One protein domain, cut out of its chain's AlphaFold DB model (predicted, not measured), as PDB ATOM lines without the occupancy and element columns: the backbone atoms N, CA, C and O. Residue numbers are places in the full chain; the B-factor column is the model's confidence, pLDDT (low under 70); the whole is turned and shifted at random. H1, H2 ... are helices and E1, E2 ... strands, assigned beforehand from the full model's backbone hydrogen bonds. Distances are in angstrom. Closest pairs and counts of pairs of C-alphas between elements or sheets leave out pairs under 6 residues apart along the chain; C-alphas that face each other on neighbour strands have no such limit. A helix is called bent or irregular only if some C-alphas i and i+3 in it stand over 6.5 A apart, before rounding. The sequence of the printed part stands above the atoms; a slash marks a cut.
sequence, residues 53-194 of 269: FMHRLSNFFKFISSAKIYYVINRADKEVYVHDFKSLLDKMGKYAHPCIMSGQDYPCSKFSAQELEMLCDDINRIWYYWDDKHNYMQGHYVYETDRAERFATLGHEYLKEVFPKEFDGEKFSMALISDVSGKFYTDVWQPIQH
ATOM      1  N   PHE A  53     149.549 156.487 112.733       96.19
ATOM      2  CA  PHE A  53     149.863 157.673 113.532       96.19
ATOM      3  C   PHE A  53     150.782 157.336 114.713       96.19
ATOM      4  O   PHE A  53     151.818 157.969 114.881       96.19
ATOM      5  N   MET A  54     150.445 156.314 115.504       96.44
ATOM      6  CA  MET A  54     151.218 155.912 116.681       96.44
ATOM      7  C   MET A  54     152.608 155.399 116.309       96.44
ATOM      8  O   MET A  54     153.566 155.648 117.044       96.44
ATOM      9  N   HIS A  55     152.738 154.740 115.157       96.12
ATOM     10  CA  HIS A  55     154.028 154.360 114.592       96.12
ATOM     11  C   HIS A  55     154.892 155.597 114.301       96.12
ATOM     12  O   HIS A  55     156.007 155.719 114.816       96.12
ATOM     13  N   ARG A  56     154.351 156.574 113.560       96.00
ATOM     14  CA  ARG A  56     155.053 157.835 113.269       96.00
ATOM     15  C   ARG A  56     155.373 158.621 114.536       96.00
ATOM     16  O   ARG A  56     156.483 159.113 114.671       96.00
ATOM     17  N   LEU A  57     154.448 158.700 115.489       96.81
ATOM     18  CA  LEU A  57     154.647 159.378 116.771       96.81
ATOM     19  C   LEU A  57     155.776 158.730 117.585       96.81
ATOM     20  O   LEU A  57     156.645 159.413 118.125       96.81
ATOM     21  N   SER A  58     155.798 157.399 117.644       96.56
ATOM     22  CA  SER A  58     156.841 156.654 118.353       96.56
ATOM     23  C   SER A  58     158.209 156.883 117.711       96.56
ATOM     24  O   SER A  58     159.184 157.133 118.420       96.56
ATOM     25  N   ASN A  59     158.293 156.861 116.378       95.94
ATOM     26  CA  ASN A  59     159.535 157.152 115.661       95.94
ATOM     27  C   ASN A  59     159.947 158.623 115.756       95.94
ATOM     28  O   ASN A  59     161.136 158.896 115.902       95.94
ATOM     29  N   PHE A  60     158.999 159.560 115.805       96.25
ATOM     30  CA  PHE A  60     159.284 160.964 116.091       96.25
ATOM     31  C   PHE A  60     159.973 161.115 117.453       96.25
ATOM     32  O   PHE A  60     161.015 161.762 117.548       96.25
ATOM     33  N   PHE A  61     159.481 160.452 118.505       96.44
ATOM     34  CA  PHE A  61     160.166 160.492 119.801       96.44
ATOM     35  C   PHE A  61     161.562 159.886 119.747       96.44
ATOM     36  O   PHE A  61     162.492 160.464 120.312       96.44
ATOM     37  N   LYS A  62     161.734 158.750 119.060       95.12
ATOM     38  CA  LYS A  62     163.053 158.125 118.872       95.12
ATOM     39  C   LYS A  62     164.017 159.062 118.133       95.12
ATOM     40  O   LYS A  62     165.162 159.200 118.565       95.12
ATOM     41  N   PHE A  63     163.542 159.764 117.104       94.94
ATOM     42  CA  PHE A  63     164.289 160.802 116.390       94.94
ATOM     43  C   PHE A  63     164.680 161.968 117.309       94.94
ATOM     44  O   PHE A  63     165.856 162.313 117.392       94.94
ATOM     45  N   ILE A  64     163.748 162.533 118.080       94.44
ATOM     46  CA  ILE A  64     164.082 163.606 119.031       94.44
ATOM     47  C   ILE A  64     165.075 163.115 120.086       94.44
ATOM     48  O   ILE A  64     166.015 163.827 120.434       94.44
ATOM     49  N   SER A  65     164.909 161.890 120.586       93.69
ATOM     50  CA  SER A  65     165.814 161.311 121.577       93.69
ATOM     51  C   SER A  65     167.237 161.139 121.048       93.69
ATOM     52  O   SER A  65     168.170 161.254 121.843       93.69
ATOM     53  N   SER A  66     167.420 160.855 119.756       91.69
ATOM     54  CA  SER A  66     168.750 160.774 119.150       91.69
ATOM     55  C   SER A  66     169.314 162.162 118.838       91.69
ATOM     56  O   SER A  66     170.475 162.424 119.149       91.69
ATOM     57  N   ALA A  67     168.496 163.077 118.315       90.62
ATOM     58  CA  ALA A  67     168.927 164.407 117.893       90.62
ATOM     59  C   ALA A  67     169.252 165.343 119.074       90.62
ATOM     60  O   ALA A  67     170.256 166.056 119.057       90.62
ATOM     61  N   LYS A  68     168.463 165.306 120.158       90.75
ATOM     62  CA  LYS A  68     168.610 166.236 121.294       90.75
ATOM     63  C   LYS A  68     169.965 166.156 122.006       90.75
ATOM     64  O   LYS A  68     170.370 167.113 122.657       90.75
ATOM     65  N   ILE A  69     170.659 165.018 121.918       89.25
ATOM     66  CA  ILE A  69     171.936 164.770 122.613       89.25
ATOM     67  C   ILE A  69     173.014 165.761 122.154       89.25
ATOM     68  O   ILE A  69     173.896 166.122 122.931       89.25
ATOM     69  N   TYR A  70     172.913 166.231 120.913       90.00
ATOM     70  CA  TYR A  70     173.880 167.133 120.291       90.00
ATOM     71  C   TYR A  70     173.558 168.611 120.521       90.00
ATOM     72  O   TYR A  70     174.292 169.472 120.039       90.00
ATOM     73  N   TYR A  71     172.494 168.908 121.274       87.75
ATOM     74  CA  TYR A  71     172.142 170.256 121.697       87.75
ATOM     75  C   TYR A  71     172.839 170.630 123.014       87.75
ATOM     76  O   TYR A  71     172.504 170.143 124.107       87.75
ATOM     77  N   VAL A  72     173.800 171.547 122.919       86.06
ATOM     78  CA  VAL A  72     174.602 172.027 124.046       86.06
ATOM     79  C   VAL A  72     174.297 173.502 124.296       86.06
ATOM     80  O   VAL A  72     174.439 174.333 123.408       86.06
ATOM     81  N   ILE A  73     173.893 173.829 125.524       85.88
ATOM     82  CA  ILE A  73     173.724 175.218 125.974       85.88
ATOM     83  C   ILE A  73     175.096 175.754 126.383       85.88
ATOM     84  O   ILE A  73     175.850 175.037 127.059       85.88
ATOM     85  N   ASN A  74     175.428 176.995 126.025       82.94
ATOM     86  CA  ASN A  74     176.690 177.572 126.476       82.94
ATOM     87  C   ASN A  74     176.648 177.793 127.996       82.94
ATOM     88  O   ASN A  74     175.680 178.290 128.563       82.94
ATOM     89  N   ARG A  75     177.722 177.407 128.697       64.81
ATOM     90  CA  ARG A  75     177.755 177.336 130.176       64.81
ATOM     91  C   ARG A  75     177.478 178.663 130.902       64.81
ATOM     92  O   ARG A  75     177.235 178.635 132.103       64.81
ATOM     93  N   ALA A  76     177.560 179.797 130.207       63.84
ATOM     94  CA  ALA A  76     177.333 181.126 130.770       63.84
ATOM     95  C   ALA A  76     175.888 181.633 130.593       63.84
ATOM     96  O   ALA A  76     175.567 182.702 131.117       63.84
ATOM     97  N   ASP A  77     175.022 180.888 129.897       70.75
ATOM     98  CA  ASP A  77     173.702 181.387 129.526       70.75
ATOM     99  C   ASP A  77     172.650 181.275 130.616       70.75
ATOM    100  O   ASP A  77     172.384 180.212 131.185       70.75
ATOM    101  N   LYS A  78     172.006 182.419 130.851       72.81
ATOM    102  CA  LYS A  78     170.893 182.595 131.788       72.81
ATOM    103  C   LYS A  78     169.551 182.768 131.084       72.81
ATOM    104  O   LYS A  78     168.542 182.972 131.754       72.81
ATOM    105  N   GLU A  79     169.545 182.706 129.759       78.12
ATOM    106  CA  GLU A  79     168.354 182.955 128.965       78.12
ATOM    107  C   GLU A  79     167.334 181.832 129.136       78.12
ATOM    108  O   GLU A  79     167.579 180.672 128.800       78.12
ATOM    109  N   VAL A  80     166.176 182.193 129.688       82.56
ATOM    110  CA  VAL A  80     165.144 181.245 130.134       82.56
ATOM    111  C   VAL A  80     164.630 180.396 128.968       82.56
ATOM    112  O   VAL A  80     164.505 179.183 129.099       82.56
ATOM    113  N   TYR A  81     164.449 180.999 127.791       80.69
ATOM    114  CA  TYR A  81     163.913 180.326 126.602       80.69
ATOM    115  C   TYR A  81     164.805 179.190 126.073       80.69
ATOM    116  O   TYR A  81     164.298 178.212 125.529       80.69
ATOM    117  N   VAL A  82     166.127 179.280 126.245       83.75
ATOM    118  CA  VAL A  82     167.085 178.237 125.827       83.75
ATOM    119  C   VAL A  82     166.943 176.999 126.718       83.75
ATOM    120  O   VAL A  82     166.956 175.860 126.244       83.75
ATOM    121  N   HIS A  83     166.752 177.225 128.018       86.44
ATOM    122  CA  HIS A  83     166.510 176.163 128.994       86.44
ATOM    123  C   HIS A  83     165.114 175.556 128.840       86.44
ATOM    124  O   HIS A  83     164.984 174.333 128.900       86.44
ATOM    125  N   ASP A  84     164.092 176.370 128.571       88.25
ATOM    126  CA  ASP A  84     162.727 175.899 128.310       88.25
ATOM    127  C   ASP A  84     162.666 175.024 127.056       88.25
ATOM    128  O   ASP A  84     162.094 173.931 127.082       88.25
ATOM    129  N   PHE A  85     163.331 175.448 125.979       88.94
ATOM    130  CA  PHE A  85     163.431 174.662 124.755       88.94
ATOM    131  C   PHE A  85     164.154 173.329 124.988       88.94
ATOM    132  O   PHE A  85     163.678 172.271 124.567       88.94
ATOM    133  N   LYS A  86     165.268 173.341 125.731       90.19
ATOM    134  CA  LYS A  86     165.960 172.105 126.117       90.19
ATOM    135  C   LYS A  86     165.072 171.188 126.950       90.19
ATOM    136  O   LYS A  86     165.038 169.988 126.696       90.19
ATOM    137  N   SER A  87     164.343 171.743 127.914       91.81
ATOM    138  CA  SER A  87     163.401 171.001 128.751       91.81
ATOM    139  C   SER A  87     162.303 170.343 127.909       91.81
ATOM    140  O   SER A  87     161.970 169.178 128.132       91.81
ATOM    141  N   LEU A  88     161.800 171.043 126.888       92.88
ATOM    142  CA  LEU A  88     160.823 170.516 125.935       92.88
ATOM    143  C   LEU A  88     161.396 169.350 125.114       92.88
ATOM    144  O   LEU A  88     160.790 168.276 125.081       92.88
ATOM    145  N   LEU A  89     162.590 169.506 124.528       93.12
ATOM    146  CA  LEU A  89     163.282 168.413 123.832       93.12
ATOM    147  C   LEU A  89     163.563 167.229 124.763       93.12
ATOM    148  O   LEU A  89     163.421 166.067 124.376       93.12
ATOM    149  N   ASP A  90     163.939 167.503 126.011       93.69
ATOM    150  CA  ASP A  90     164.199 166.470 127.000       93.69
ATOM    151  C   ASP A  90     162.935 165.708 127.383       93.69
ATOM    152  O   ASP A  90     162.987 164.478 127.482       93.69
ATOM    153  N   LYS A  91     161.811 166.414 127.542       94.38
ATOM    154  CA  LYS A  91     160.485 165.831 127.760       94.38
ATOM    155  C   LYS A  91     160.096 164.928 126.589       94.38
ATOM    156  O   LYS A  91     159.784 163.765 126.829       94.38
ATOM    157  N   MET A  92     160.183 165.413 125.349       93.69
ATOM    158  CA  MET A  92     159.845 164.620 124.159       93.69
ATOM    159  C   MET A  92     160.758 163.398 124.003       93.69
ATOM    160  O   MET A  92     160.280 162.284 123.810       93.69
ATOM    161  N   GLY A  93     162.069 163.562 124.194       91.69
ATOM    162  CA  GLY A  93     163.014 162.448 124.114       91.69
ATOM    163  C   GLY A  93     162.782 161.365 125.177       91.69
ATOM    164  O   GLY A  93     163.059 160.195 124.928       91.69
ATOM    165  N   LYS A  94     162.227 161.702 126.352       94.00
ATOM    166  CA  LYS A  94     161.877 160.695 127.376       94.00
ATOM    167  C   LYS A  94     160.776 159.743 126.908       94.00
ATOM    168  O   LYS A  94     160.821 158.569 127.272       94.00
ATOM    169  N   TYR A  95     159.843 160.201 126.071       94.62
ATOM    170  CA  TYR A  95     158.805 159.337 125.504       94.62
ATOM    171  C   TYR A  95     159.366 158.280 124.545       94.62
ATOM    172  O   TYR A  95     158.692 157.287 124.294       94.62
ATOM    173  N   ALA A  96     160.603 158.414 124.066       93.31
ATOM    174  CA  ALA A  96     161.230 157.389 123.236       93.31
ATOM    175  C   ALA A  96     161.652 156.149 124.027       93.31
ATOM    176  O   ALA A  96     161.687 155.050 123.479       93.31
ATOM    177  N   HIS A  97     162.002 156.317 125.306       92.19
ATOM    178  CA  HIS A  97     162.682 155.279 126.076       92.19
ATOM    179  C   HIS A  97     161.892 153.962 126.153       92.19
ATOM    180  O   HIS A  97     162.486 152.919 125.872       92.19
ATOM    181  N   PRO A  98     160.570 153.964 126.429       92.12
ATOM    182  CA  PRO A  98     159.780 152.738 126.402       92.12
ATOM    183  C   PRO A  98     159.798 152.048 125.036       92.12
ATOM    184  O   PRO A  98     159.969 150.836 124.993       92.12
ATOM    185  N   CYS A  99     159.691 152.803 123.938       91.31
ATOM    186  CA  CYS A  99     159.684 152.249 122.581       91.31
ATOM    187  C   CYS A  99     161.044 151.690 122.155       91.31
ATOM    188  O   CYS A  99     161.109 150.702 121.430       91.31
ATOM    189  N   ILE A 100     162.139 152.314 122.598       89.44
ATOM    190  CA  ILE A 100     163.500 151.824 122.345       89.44
ATOM    191  C   ILE A 100     163.737 150.521 123.115       89.44
ATOM    192  O   ILE A 100     164.262 149.567 122.554       89.44
ATOM    193  N   MET A 101     163.330 150.469 124.387       89.50
ATOM    194  CA  MET A 101     163.554 149.303 125.246       89.50
ATOM    195  C   MET A 101     162.684 148.104 124.862       89.50
ATOM    196  O   MET A 101     163.146 146.969 124.931       89.50
ATOM    197  N   SER A 102     161.432 148.337 124.465       90.00
ATOM    198  CA  SER A 102     160.526 147.266 124.039       90.00
ATOM    199  C   SER A 102     160.730 146.845 122.582       90.00
ATOM    200  O   SER A 102     160.300 145.757 122.204       90.00
ATOM    201  N   GLY A 103     161.323 147.710 121.751       88.44
ATOM    202  CA  GLY A 103     161.327 147.559 120.293       88.44
ATOM    203  C   GLY A 103     159.939 147.706 119.656       88.44
ATOM    204  O   GLY A 103     159.779 147.416 118.474       88.44
ATOM    205  N   GLN A 104     158.932 148.129 120.425       90.94
ATOM    206  CA  GLN A 104     157.542 148.264 119.995       90.94
ATOM    207  C   GLN A 104     157.086 149.719 120.061       90.94
ATOM    208  O   GLN A 104     157.528 150.500 120.905       90.94
ATOM    209  N   ASP A 105     156.151 150.073 119.189       93.62
ATOM    210  CA  ASP A 105     155.513 151.384 119.217       93.62
ATOM    211  C   ASP A 105     154.449 151.465 120.314       93.62
ATOM    212  O   ASP A 105     154.008 150.456 120.874       93.62
ATOM    213  N   TYR A 106     154.026 152.685 120.641       93.62
ATOM    214  CA  TYR A 106     152.944 152.865 121.597       93.62
ATOM    215  C   TYR A 106     151.625 152.271 121.069       93.62
ATOM    216  O   TYR A 106     151.253 152.519 119.921       93.62
ATOM    217  N   PRO A 107     150.864 151.535 121.902       92.81
ATOM    218  CA  PRO A 107     149.550 151.049 121.502       92.81
ATOM    219  C   PRO A 107     148.558 152.212 121.380       92.81
ATOM    220  O   PRO A 107     148.656 153.195 122.114       92.81
ATOM    221  N   CYS A 108     147.548 152.079 120.514       90.88
ATOM    222  CA  CYS A 108     146.539 153.128 120.290       90.88
ATOM    223  C   CYS A 108     145.734 153.493 121.549       90.88
ATOM    224  O   CYS A 108     145.171 154.575 121.616       90.88
ATOM    225  N   SER A 109     145.697 152.614 122.551       88.38
ATOM    226  CA  SER A 109     145.031 152.837 123.837       88.38
ATOM    227  C   SER A 109     145.925 153.474 124.906       88.38
ATOM    228  O   SER A 109     145.489 153.627 126.045       88.38
ATOM    229  N   LYS A 110     147.191 153.795 124.593       93.12
ATOM    230  CA  LYS A 110     148.149 154.288 125.593       93.12
ATOM    231  C   LYS A 110     147.776 155.655 126.161       93.12
ATOM    232  O   LYS A 110     148.012 155.883 127.346       93.12
ATOM    233  N   PHE A 111     147.291 156.544 125.303       94.12
ATOM    234  CA  PHE A 111     147.056 157.948 125.606       94.12
ATOM    235  C   PHE A 111     145.578 158.271 125.407       94.12
ATOM    236  O   PHE A 111     144.964 157.799 124.450       94.12
ATOM    237  N   SER A 112     145.030 159.094 126.293       94.62
ATOM    238  CA  SER A 112     143.734 159.736 126.069       94.62
ATOM    239  C   SER A 112     143.818 160.779 124.952       94.62
ATOM    240  O   SER A 112     144.898 161.263 124.604       94.62
ATOM    241  N   ALA A 113     142.669 161.163 124.403       94.44
ATOM    242  CA  ALA A 113     142.554 162.199 123.383       94.44
ATOM    243  C   ALA A 113     143.181 163.524 123.842       94.44
ATOM    244  O   ALA A 113     143.929 164.143 123.092       94.44
ATOM    245  N   GLN A 114     142.946 163.903 125.102       95.38
ATOM    246  CA  GLN A 114     143.521 165.109 125.692       95.38
ATOM    247  C   GLN A 114     145.041 164.993 125.879       95.38
ATOM    248  O   GLN A 114     145.769 165.952 125.641       95.38
ATOM    249  N   GLU A 115     145.549 163.829 126.293       95.88
ATOM    250  CA  GLU A 115     146.997 163.611 126.387       95.88
ATOM    251  C   GLU A 115     147.672 163.663 125.015       95.88
ATOM    252  O   GLU A 115     148.745 164.253 124.910       95.88
ATOM    253  N   LEU A 116     147.050 163.098 123.975       95.69
ATOM    254  CA  LEU A 116     147.542 163.189 122.597       95.69
ATOM    255  C   LEU A 116     147.545 164.628 122.085       95.69
ATOM    256  O   LEU A 116     148.530 165.043 121.486       95.69
ATOM    257  N   GLU A 117     146.485 165.390 122.349       95.88
ATOM    258  CA  GLU A 117     146.406 166.806 121.983       95.88
ATOM    259  C   GLU A 117     147.536 167.606 122.640       95.88
ATOM    260  O   GLU A 117     148.328 168.226 121.939       95.88
ATOM    261  N   MET A 118     147.707 167.494 123.961       96.06
ATOM    262  CA  MET A 118     148.788 168.182 124.678       96.06
ATOM    263  C   MET A 118     150.184 167.777 124.187       96.06
ATOM    264  O   MET A 118     151.099 168.599 124.145       96.06
ATOM    265  N   LEU A 119     150.370 166.503 123.846       96.19
ATOM    266  CA  LEU A 119     151.629 165.974 123.332       96.19
ATOM    267  C   LEU A 119     151.938 166.546 121.945       96.19
ATOM    268  O   LEU A 119     153.057 166.987 121.704       96.19
ATOM    269  N   CYS A 120     150.952 166.569 121.051       95.56
ATOM    270  CA  CYS A 120     151.088 167.148 119.720       95.56
ATOM    271  C   CYS A 120     151.254 168.673 119.774       95.56
ATOM    272  O   CYS A 120     152.061 169.216 119.023       95.56
ATOM    273  N   ASP A 121     150.591 169.360 120.701       95.31
ATOM    274  CA  ASP A 121     150.819 170.784 120.962       95.31
ATOM    275  C   ASP A 121     152.256 171.044 121.419       95.31
ATOM    276  O   ASP A 121     152.896 171.991 120.967       95.31
ATOM    277  N   ASP A 122     152.799 170.189 122.286       95.62
ATOM    278  CA  ASP A 122     154.198 170.267 122.693       95.62
ATOM    279  C   ASP A 122     155.166 169.991 121.531       95.62
ATOM    280  O   ASP A 122     156.217 170.628 121.459       95.62
ATOM    281  N   ILE A 123     154.812 169.106 120.591       95.19
ATOM    282  CA  ILE A 123     155.561 168.922 119.337       95.19
ATOM    283  C   ILE A 123     155.530 170.215 118.516       95.19
ATOM    284  O   ILE A 123     156.580 170.717 118.122       95.19
ATOM    285  N   ASN A 124     154.356 170.814 118.324       94.69
ATOM    286  CA  ASN A 124     154.221 172.075 117.593       94.69
ATOM    287  C   ASN A 124     154.993 173.225 118.259       94.69
ATOM    288  O   ASN A 124     155.575 174.075 117.587       94.69
ATOM    289  N   ARG A 125     155.061 173.236 119.595       92.50
ATOM    290  CA  ARG A 125     155.854 174.217 120.344       92.50
ATOM    291  C   ARG A 125     157.338 174.151 120.012       92.50
ATOM    292  O   ARG A 125     157.978 175.193 120.068       92.50
ATOM    293  N   ILE A 126     157.892 172.987 119.657       91.81
ATOM    294  CA  ILE A 126     159.294 172.890 119.213       91.81
ATOM    295  C   ILE A 126     159.503 173.756 117.970       91.81
ATOM    296  O   ILE A 126     160.435 174.558 117.938       91.81
ATOM    297  N   TRP A 127     158.609 173.628 116.987       92.06
ATOM    298  CA  TRP A 127     158.632 174.456 115.785       92.06
ATOM    299  C   TRP A 127     158.429 175.935 116.122       92.06
ATOM    300  O   TRP A 127     159.250 176.763 115.749       92.06
ATOM    301  N   TYR A 128     157.409 176.261 116.922       86.25
ATOM    302  CA  TYR A 128     157.115 177.644 117.307       86.25
ATOM    303  C   TYR A 128     158.279 178.330 118.037       86.25
ATOM    304  O   TYR A 128     158.612 179.472 117.736       86.25
ATOM    305  N   TYR A 129     158.920 177.647 118.991       84.31
ATOM    306  CA  TYR A 129     160.067 178.203 119.709       84.31
ATOM    307  C   TYR A 129     161.237 178.489 118.780       84.31
ATOM    308  O   TYR A 129     161.928 179.490 118.958       84.31
ATOM    309  N   TRP A 130     161.476 177.612 117.811       81.81
ATOM    310  CA  TRP A 130     162.533 177.826 116.847       81.81
ATOM    311  C   TRP A 130     162.175 178.958 115.878       81.81
ATOM    312  O   TRP A 130     162.952 179.895 115.750       81.81
ATOM    313  N   ASP A 131     160.987 178.951 115.280       80.62
ATOM    314  CA  ASP A 131     160.554 179.964 114.312       80.62
ATOM    315  C   ASP A 131     160.476 181.379 114.923       80.62
ATOM    316  O   ASP A 131     161.063 182.325 114.401       80.62
ATOM    317  N   ASP A 132     159.853 181.530 116.099       76.81
ATOM    318  CA  ASP A 132     159.674 182.836 116.753       76.81
ATOM    319  C   ASP A 132     160.958 183.342 117.434       76.81
ATOM    320  O   ASP A 132     161.218 184.549 117.497       76.81
ATOM    321  N   LYS A 133     161.781 182.429 117.977       72.56
ATOM    322  CA  LYS A 133     162.930 182.796 118.821       72.56
ATOM    323  C   LYS A 133     164.299 182.455 118.246       72.56
ATOM    324  O   LYS A 133     165.280 182.740 118.937       72.56
ATOM    325  N   HIS A 134     164.435 181.951 117.012       71.44
ATOM    326  CA  HIS A 134     165.753 181.563 116.477       71.44
ATOM    327  C   HIS A 134     166.784 182.694 116.589       71.44
ATOM    328  O   HIS A 134     167.922 182.451 116.982       71.44
ATOM    329  N   ASN A 135     166.384 183.940 116.302       73.06
ATOM    330  CA  ASN A 135     167.270 185.106 116.351       73.06
ATOM    331  C   ASN A 135     167.795 185.380 117.764       73.06
ATOM    332  O   ASN A 135     168.935 185.798 117.923       73.06
ATOM    333  N   TYR A 136     166.980 185.110 118.782       73.69
ATOM    334  CA  TYR A 136     167.344 185.288 120.185       73.69
ATOM    335  C   TYR A 136     168.103 184.080 120.742       73.69
ATOM    336  O   TYR A 136     168.801 184.203 121.738       73.69
ATOM    337  N   MET A 137     167.990 182.905 120.119       73.50
ATOM    338  CA  MET A 137     168.750 181.709 120.497       73.50
ATOM    339  C   MET A 137     170.168 181.696 119.912       73.50
ATOM    340  O   MET A 137     171.041 181.008 120.446       73.50
ATOM    341  N   GLN A 138     170.421 182.448 118.837       72.31
ATOM    342  CA  GLN A 138     171.745 182.533 118.222       72.31
ATOM    343  C   GLN A 138     172.806 182.983 119.235       72.31
ATOM    344  O   GLN A 138     172.663 183.998 119.905       72.31
ATOM    345  N   GLY A 139     173.888 182.211 119.342       76.31
ATOM    346  CA  GLY A 139     174.984 182.480 120.277       76.31
ATOM    347  C   GLY A 139     174.790 181.908 121.683       76.31
ATOM    348  O   GLY A 139     175.763 181.873 122.434       76.31
ATOM    349  N   HIS A 140     173.602 181.386 122.012       81.75
ATOM    350  CA  HIS A 140     173.316 180.802 123.328       81.75
ATOM    351  C   HIS A 140     173.339 179.258 123.358       81.75
ATOM    352  O   HIS A 140     173.306 178.607 124.407       81.75
ATOM    353  N   TYR A 141     173.410 178.632 122.185       84.50
ATOM    354  CA  TYR A 141     173.552 177.188 122.052       84.50
ATOM    355  C   TYR A 141     174.513 176.838 120.914       84.50
ATOM    356  O   TYR A 141     174.763 177.630 120.003       84.50
ATOM    357  N   VAL A 142     175.023 175.614 120.962       86.06
ATOM    358  CA  VAL A 142     175.763 174.969 119.883       86.06
ATOM    359  C   VAL A 142     175.083 173.641 119.587       86.06
ATOM    360  O   VAL A 142     174.781 172.870 120.500       86.06
ATOM    361  N   TYR A 143     174.835 173.378 118.305       87.12
ATOM    362  CA  TYR A 143     174.388 172.071 117.844       87.12
ATOM    363  C   TYR A 143     175.541 171.367 117.127       87.12
ATOM    364  O   TYR A 143     176.051 171.860 116.122       87.12
ATOM    365  N   GLU A 144     175.980 170.225 117.654       89.12
ATOM    366  CA  GLU A 144     177.138 169.486 117.136       89.12
ATOM    367  C   GLU A 144     176.768 168.632 115.902       89.12
ATOM    368  O   GLU A 144     176.801 167.402 115.965       89.12
ATOM    369  N   THR A 145     176.436 169.260 114.763       88.69
ATOM    370  CA  THR A 145     176.000 168.565 113.526       88.69
ATOM    371  C   THR A 145     176.967 167.466 113.079       88.69
ATOM    372  O   THR A 145     176.543 166.338 112.854       88.69
ATOM    373  N   ASP A 146     178.274 167.735 113.013       87.12
ATOM    374  CA  ASP A 146     179.253 166.735 112.554       87.12
ATOM    375  C   ASP A 146     179.344 165.515 113.477       87.12
ATOM    376  O   ASP A 146     179.790 164.438 113.073       87.12
ATOM    377  N   ARG A 147     179.003 165.690 114.755       86.81
ATOM    378  CA  ARG A 147     178.943 164.591 115.712       86.81
ATOM    379  C   ARG A 147     177.617 163.852 115.578       86.81
ATOM    380  O   ARG A 147     177.632 162.624 115.575       86.81
ATOM    381  N   ALA A 148     176.515 164.575 115.392       86.56
ATOM    382  CA  ALA A 148     175.210 163.992 115.111       86.56
ATOM    383  C   ALA A 148     175.257 163.093 113.866       86.56
ATOM    384  O   ALA A 148     174.909 161.924 113.957       86.56
ATOM    385  N   GLU A 149     175.816 163.562 112.751       87.62
ATOM    386  CA  GLU A 149     175.941 162.757 111.524       87.62
ATOM    387  C   GLU A 149     176.788 161.489 111.708       87.62
ATOM    388  O   GLU A 149     176.513 160.452 111.110       87.62
ATOM    389  N   ARG A 150     177.824 161.545 112.553       83.44
ATOM    390  CA  ARG A 150     178.720 160.401 112.777       83.44
ATOM    391  C   ARG A 150     178.159 159.359 113.738       83.44
ATOM    392  O   ARG A 150     178.511 158.190 113.614       83.44
ATOM    393  N   PHE A 151     177.346 159.771 114.707       80.12
ATOM    394  CA  PHE A 151     176.960 158.918 115.837       80.12
ATOM    395  C   PHE A 151     175.446 158.723 115.996       80.12
ATOM    396  O   PHE A 151     175.028 157.820 116.715       80.12
ATOM    397  N   ALA A 152     174.610 159.521 115.328       79.81
ATOM    398  CA  ALA A 152     173.148 159.435 115.372       79.81
ATOM    399  C   ALA A 152     172.560 158.711 114.151       79.81
ATOM    400  O   ALA A 152     171.490 159.079 113.675       79.81
ATOM    401  N   THR A 153     173.236 157.676 113.643       74.06
ATOM    402  CA  THR A 153     172.831 156.952 112.421       74.06
ATOM    403  C   THR A 153     171.387 156.444 112.481       74.06
ATOM    404  O   THR A 153     170.637 156.604 111.523       74.06
ATOM    405  N   LEU A 154     170.958 155.945 113.645       83.75
ATOM    406  CA  LEU A 154     169.580 155.509 113.895       83.75
ATOM    407  C   LEU A 154     168.553 156.652 113.804       83.75
ATOM    408  O   LEU A 154     167.384 156.410 113.531       83.75
ATOM    409  N   GLY A 155     168.959 157.902 114.035       85.62
ATOM    410  CA  GLY A 155     168.053 159.045 113.955       85.62
ATOM    411  C   GLY A 155     167.528 159.286 112.541       85.62
ATOM    412  O   GLY A 155     166.342 159.557 112.394       85.62
ATOM    413  N   HIS A 156     168.363 159.107 111.512       88.75
ATOM    414  CA  HIS A 156     167.926 159.194 110.112       88.75
ATOM    415  C   HIS A 156     166.972 158.056 109.740       88.75
ATOM    416  O   HIS A 156     166.003 158.275 109.018       88.75
ATOM    417  N   GLU A 157     167.186 156.853 110.284       89.75
ATOM    418  CA  GLU A 157     166.259 155.728 110.107       89.75
ATOM    419  C   GLU A 157     164.894 156.032 110.732       89.75
ATOM    420  O   GLU A 157     163.869 155.884 110.073       89.75
ATOM    421  N   TYR A 158     164.866 156.545 111.968       91.81
ATOM    422  CA  TYR A 158     163.613 156.954 112.604       91.81
ATOM    423  C   TYR A 158     162.918 158.071 111.830       91.81
ATOM    424  O   TYR A 158     161.708 158.005 111.636       91.81
ATOM    425  N   LEU A 159     163.669 159.065 111.353       92.38
ATOM    426  CA  LEU A 159     163.123 160.154 110.552       92.38
ATOM    427  C   LEU A 159     162.490 159.643 109.253       92.38
ATOM    428  O   LEU A 159     161.406 160.094 108.888       92.38
ATOM    429  N   LYS A 160     163.110 158.657 108.603       91.94
ATOM    430  CA  LYS A 160     162.574 158.010 107.402       91.94
ATOM    431  C   LYS A 160     161.259 157.272 107.666       91.94
ATOM    432  O   LYS A 160     160.376 157.290 106.817       91.94
ATOM    433  N   GLU A 161     161.086 156.672 108.840       92.12
ATOM    434  CA  GLU A 161     159.803 156.059 109.215       92.12
ATOM    435  C   GLU A 161     158.706 157.105 109.489       92.12
ATOM    436  O   GLU A 161     157.522 156.853 109.247       92.12
ATOM    437  N   VAL A 162     159.069 158.304 109.965       91.94
ATOM    438  CA  VAL A 162     158.115 159.417 110.123       91.94
ATOM    439  C   VAL A 162     157.741 160.008 108.758       91.94
ATOM    440  O   VAL A 162     156.556 160.113 108.430       91.94
ATOM    441  N   PHE A 163     158.753 160.354 107.958       92.50
ATOM    442  CA  PHE A 163     158.642 161.003 106.653       92.50
ATOM    443  C   PHE A 163     159.557 160.316 105.624       92.50
ATOM    444  O   PHE A 163     160.713 160.702 105.455       92.50
ATOM    445  N   PRO A 164     159.039 159.340 104.853       87.44
ATOM    446  CA  PRO A 164     159.873 158.486 103.999       87.44
ATOM    447  C   PRO A 164     160.640 159.166 102.864       87.44
ATOM    448  O   PRO A 164     161.528 158.538 102.291       87.44
ATOM    449  N   LYS A 165     160.263 160.386 102.467       85.31
ATOM    450  CA  LYS A 165     160.801 161.049 101.263       85.31
ATOM    451  C   LYS A 165     161.236 162.496 101.462       85.31
ATOM    452  O   LYS A 165     161.918 163.028 100.600       85.31
ATOM    453  N   GLU A 166     160.778 163.157 102.515       84.00
ATOM    454  CA  GLU A 166     160.759 164.625 102.542       84.00
ATOM    455  C   GLU A 166     162.037 165.225 103.116       84.00
ATOM    456  O   GLU A 166     162.470 166.262 102.638       84.00
ATOM    457  N   PHE A 167     162.658 164.538 104.075       87.00
ATOM    458  CA  PHE A 167     163.896 164.960 104.733       87.00
ATOM    459  C   PHE A 167     165.076 164.040 104.379       87.00
ATOM    460  O   PHE A 167     166.039 163.916 105.134       87.00
ATOM    461  N   ASP A 168     164.986 163.331 103.249       82.44
ATOM    462  CA  ASP A 168     166.019 162.381 102.837       82.44
ATOM    463  C   ASP A 168     167.310 163.122 102.459       82.44
ATOM    464  O   ASP A 168     167.317 164.002 101.597       82.44
ATOM    465  N   GLY A 169     168.412 162.772 103.122       80.06
ATOM    466  CA  GLY A 169     169.715 163.412 102.926       80.06
ATOM    467  C   GLY A 169     169.887 164.780 103.597       80.06
ATOM    468  O   GLY A 169     170.953 165.385 103.447       80.06
ATOM    469  N   GLU A 170     168.897 165.270 104.351       88.25
ATOM    470  CA  GLU A 170     169.086 166.455 105.185       88.25
ATOM    471  C   GLU A 170     170.001 166.159 106.372       88.25
ATOM    472  O   GLU A 170     169.981 165.075 106.950       88.25
ATOM    473  N   LYS A 171     170.822 167.144 106.749       89.81
ATOM    474  CA  LYS A 171     171.728 167.005 107.892       89.81
ATOM    475  C   LYS A 171     171.029 167.362 109.194       89.81
ATOM    476  O   LYS A 171     170.272 168.333 109.259       89.81
ATOM    477  N   PHE A 172     171.398 166.665 110.261       89.12
ATOM    478  CA  PHE A 172     171.026 166.993 111.625       89.12
ATOM    479  C   PHE A 172     171.336 168.452 111.932       89.12
ATOM    480  O   PHE A 172     172.486 168.896 111.999       89.12
ATOM    481  N   SER A 173     170.273 169.198 112.169       90.31
ATOM    482  CA  SER A 173     170.325 170.592 112.552       90.31
ATOM    483  C   SER A 173     169.109 170.910 113.404       90.31
ATOM    484  O   SER A 173     168.123 170.174 113.433       90.31
ATOM    485  N   MET A 174     169.174 172.033 114.101       88.81
ATOM    486  CA  MET A 174     168.029 172.524 114.859       88.81
ATOM    487  C   MET A 174     166.874 172.954 113.951       88.81
ATOM    488  O   MET A 174     165.720 172.755 114.316       88.81
ATOM    489  N   ALA A 175     167.189 173.457 112.752       89.50
ATOM    490  CA  ALA A 175     166.196 173.723 111.718       89.50
ATOM    491  C   ALA A 175     165.467 172.435 111.320       89.50
ATOM    492  O   ALA A 175     164.249 172.396 111.403       89.50
ATOM    493  N   LEU A 176     166.198 171.343 111.061       91.81
ATOM    494  CA  LEU A 176     165.588 170.042 110.765       91.81
ATOM    495  C   LEU A 176     164.660 169.571 111.898       91.81
ATOM    496  O   LEU A 176     163.538 169.151 111.642       91.81
ATOM    497  N   ILE A 177     165.097 169.649 113.161       92.75
ATOM    498  CA  ILE A 177     164.257 169.257 114.310       92.75
ATOM    499  C   ILE A 177     162.961 170.081 114.352       92.75
ATOM    500  O   ILE A 177     161.883 169.530 114.588       92.75
ATOM    501  N   SER A 178     163.069 171.389 114.125       91.88
ATOM    502  CA  SER A 178     161.934 172.307 114.062       91.88
ATOM    503  C   SER A 178     160.990 171.967 112.908       91.88
ATOM    504  O   SER A 178     159.798 171.776 113.136       91.88
ATOM    505  N   ASP A 179     161.516 171.827 111.694       93.12
ATOM    506  CA  ASP A 179     160.734 171.597 110.478       93.12
ATOM    507  C   ASP A 179     159.993 170.260 110.538       93.12
ATOM    508  O   ASP A 179     158.798 170.191 110.247       93.12
ATOM    509  N   VAL A 180     160.659 169.207 111.022       94.38
ATOM    510  CA  VAL A 180     160.039 167.897 111.265       94.38
ATOM    511  C   VAL A 180     158.910 168.008 112.290       94.38
ATOM    512  O   VAL A 180     157.860 167.398 112.102       94.38
ATOM    513  N   SER A 181     159.094 168.785 113.361       94.38
ATOM    514  CA  SER A 181     158.081 168.953 114.411       94.38
ATOM    515  C   SER A 181     156.855 169.723 113.911       94.38
ATOM    516  O   SER A 181     155.723 169.288 114.128       94.38
ATOM    517  N   GLY A 182     157.068 170.827 113.191       93.94
ATOM    518  CA  GLY A 182     155.989 171.626 112.609       93.94
ATOM    519  C   GLY A 182     155.196 170.814 111.592       93.94
ATOM    520  O   GLY A 182     153.973 170.718 111.682       93.94
ATOM    521  N   LYS A 183     155.902 170.120 110.693       94.88
ATOM    522  CA  LYS A 183     155.277 169.281 109.672       94.88
ATOM    523  C   LYS A 183     154.553 168.071 110.255       94.88
ATOM    524  O   LYS A 183     153.489 167.691 109.774       94.88
ATOM    525  N   PHE A 184     155.083 167.470 111.320       96.00
ATOM    526  CA  PHE A 184     154.377 166.411 112.041       96.00
ATOM    527  C   PHE A 184     153.033 166.919 112.570       96.00
ATOM    528  O   PHE A 184     152.006 166.257 112.412       96.00
ATOM    529  N   TYR A 185     153.010 168.115 113.154       95.44
ATOM    530  CA  TYR A 185     151.770 168.687 113.656       95.44
ATOM    531  C   TYR A 185     150.763 168.972 112.531       95.44
ATOM    532  O   TYR A 185     149.615 168.534 112.626       95.44
ATOM    533  N   THR A 186     151.177 169.646 111.455       94.44
ATOM    534  CA  THR A 186     150.266 170.071 110.375       94.44
ATOM    535  C   THR A 186     149.804 168.926 109.482       94.44
ATOM    536  O   THR A 186     148.626 168.854 109.134       94.44
ATOM    537  N   ASP A 187     150.706 168.014 109.123       94.38
ATOM    538  CA  ASP A 187     150.450 167.028 108.067       94.38
ATOM    539  C   ASP A 187     150.053 165.664 108.644       94.38
ATOM    540  O   ASP A 187     149.400 164.868 107.965       94.38
ATOM    541  N   VAL A 188     150.438 165.372 109.893       94.62
ATOM    542  CA  VAL A 188     150.173 164.078 110.539       94.62
ATOM    543  C   VAL A 188     149.090 164.192 111.610       94.62
ATOM    544  O   VAL A 188     148.150 163.400 111.586       94.62
ATOM    545  N   TRP A 189     149.180 165.156 112.533       95.69
ATOM    546  CA  TRP A 189     148.227 165.276 113.646       95.69
ATOM    547  C   TRP A 189     146.944 166.036 113.287       95.69
ATOM    548  O   TRP A 189     145.844 165.513 113.465       95.69
ATOM    549  N   GLN A 190     147.062 167.258 112.764       94.12
ATOM    550  CA  GLN A 190     145.935 168.161 112.516       94.12
ATOM    551  C   GLN A 190     144.799 167.547 111.666       94.12
ATOM    552  O   GLN A 190     143.631 167.799 111.992       94.12
ATOM    553  N   PRO A 191     145.062 166.704 110.642       95.12
ATOM    554  CA  PRO A 191     143.997 166.061 109.871       95.12
ATOM    555  C   PRO A 191     143.165 165.066 110.691       95.12
ATOM    556  O   PRO A 191     141.979 164.890 110.421       95.12
ATOM    557  N   ILE A 192     143.761 164.430 111.704       94.75
ATOM    558  CA  ILE A 192     143.133 163.357 112.489       94.75
ATOM    559  C   ILE A 192     142.830 163.748 113.940       94.75
ATOM    560  O   ILE A 192     142.298 162.928 114.682       94.75
ATOM    561  N   GLN A 193     143.118 164.981 114.361       93.62
ATOM    562  CA  GLN A 193     142.961 165.443 115.750       93.62
ATOM    563  C   GLN A 193     141.567 165.179 116.351       93.62
ATOM    564  O   GLN A 193     141.424 164.943 117.546       93.62
ATOM    565  N   HIS A 194     140.519 165.170 115.520       93.44
ATOM    566  CA  HIS A 194     139.140 164.927 115.944       93.44
ATOM    567  C   HIS A 194     138.848 163.442 116.241       93.44
ATOM    568  O   HIS A 194     137.911 163.134 116.980       93.44
TER     569      HIS A 194
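This is residues 53 to 194 of the 269 residues of an uncharacterized protein of Prevotella maculosa OT 289 (UniProt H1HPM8). Four long helices, H1, H2, H4 and H7, make a cluster in which each packs on the next, with H1 nearest the middle; H7 runs back alongside both H1 and H4, while H2 slants across H1 and H4. H6 packs along another side of H1, short H3 meets H1 with its first residues and points away from it, and at one end of the cluster sit short H5 and a tiny antiparallel sheet of E1 and E2. The printed part has 142 residues, with seven named helices and two named strands in the order H1 E1 H2 H3 H4 E2 H5 H6 H7, and its class is mostly helix. It is compact, with a radius of gyration of the C-alphas of 14.7 A and spans of 43 by 31 by 27 A.

Find C-alpha 53 at (149.863, 157.673, 113.532); from there H1 runs through residues 53 to 70, 26.7 A long. E1, residues 71 to 73, follows at once; then come H2, residues 80 to 94 and 21.0 A, and H3, residues 96 to 102. At C-alpha 113, (142.554, 162.199, 123.383), begins H4, residues 113 to 137, 32.8 A; it has a kink of 47 degrees near residue 131 and is irregular, with C-alphas 132 and 135 7.9 A apart. Next read E2, residues 141 to 143, H5, residues 145 to 151, and H6, residues 153 to 162, 15.1 A. H7, residues 174 to 189, 21.1 A, ends at C-alpha 189, (148.227, 165.276, 113.646).

Start at H1, the hub, which touches five helices. It touches H6 at a shallow tilt of 30 degrees, opposite ways; their closest C-alphas, of Arg 56 and Val 162, are 4.7 A apart. It touches H7 at a shallow tilt of 12 degrees, closest at Phe 53 and Val 188, C-alphas 7.1 A apart. With residues 61 to 68 alone H1 touches H2 at a steep tilt of 52 degrees, closest at the C-alphas of Ser 65 and Gly 93, 3.9 A. It also touches H3, closest at the C-alphas of Phe 61 and Ala 96, 4.7 A, and H5, closest at those of Tyr 70 and Ala 148, 6.2 A. H4 touches H7, closest at the C-alphas of Trp 127 and Ser 178, 4.3 A, and H2, closest at those of Val 82 and Met 137, 6.6 A. H2 and H7 are apart. E1 and E2 are antiparallel neighbours: look for N 72 and O 142, 2.9 A, within hydrogen-bond range. Every O i to N i+4 pair is within that range in H2, H3 and H7, against 12 of 14 in H1, 18 of 21 in H4, 2 of 3 in H5 and 5 of 6 in H6.

The two C-alphas farthest apart are those of Ala 76 and His 194, 44.1 A. The printed part has no cut, and the link from H6 to H7, 11 residues, is long. The mean pLDDT of the printed part is 89.1; look for values under 70 at residues 75 to 76.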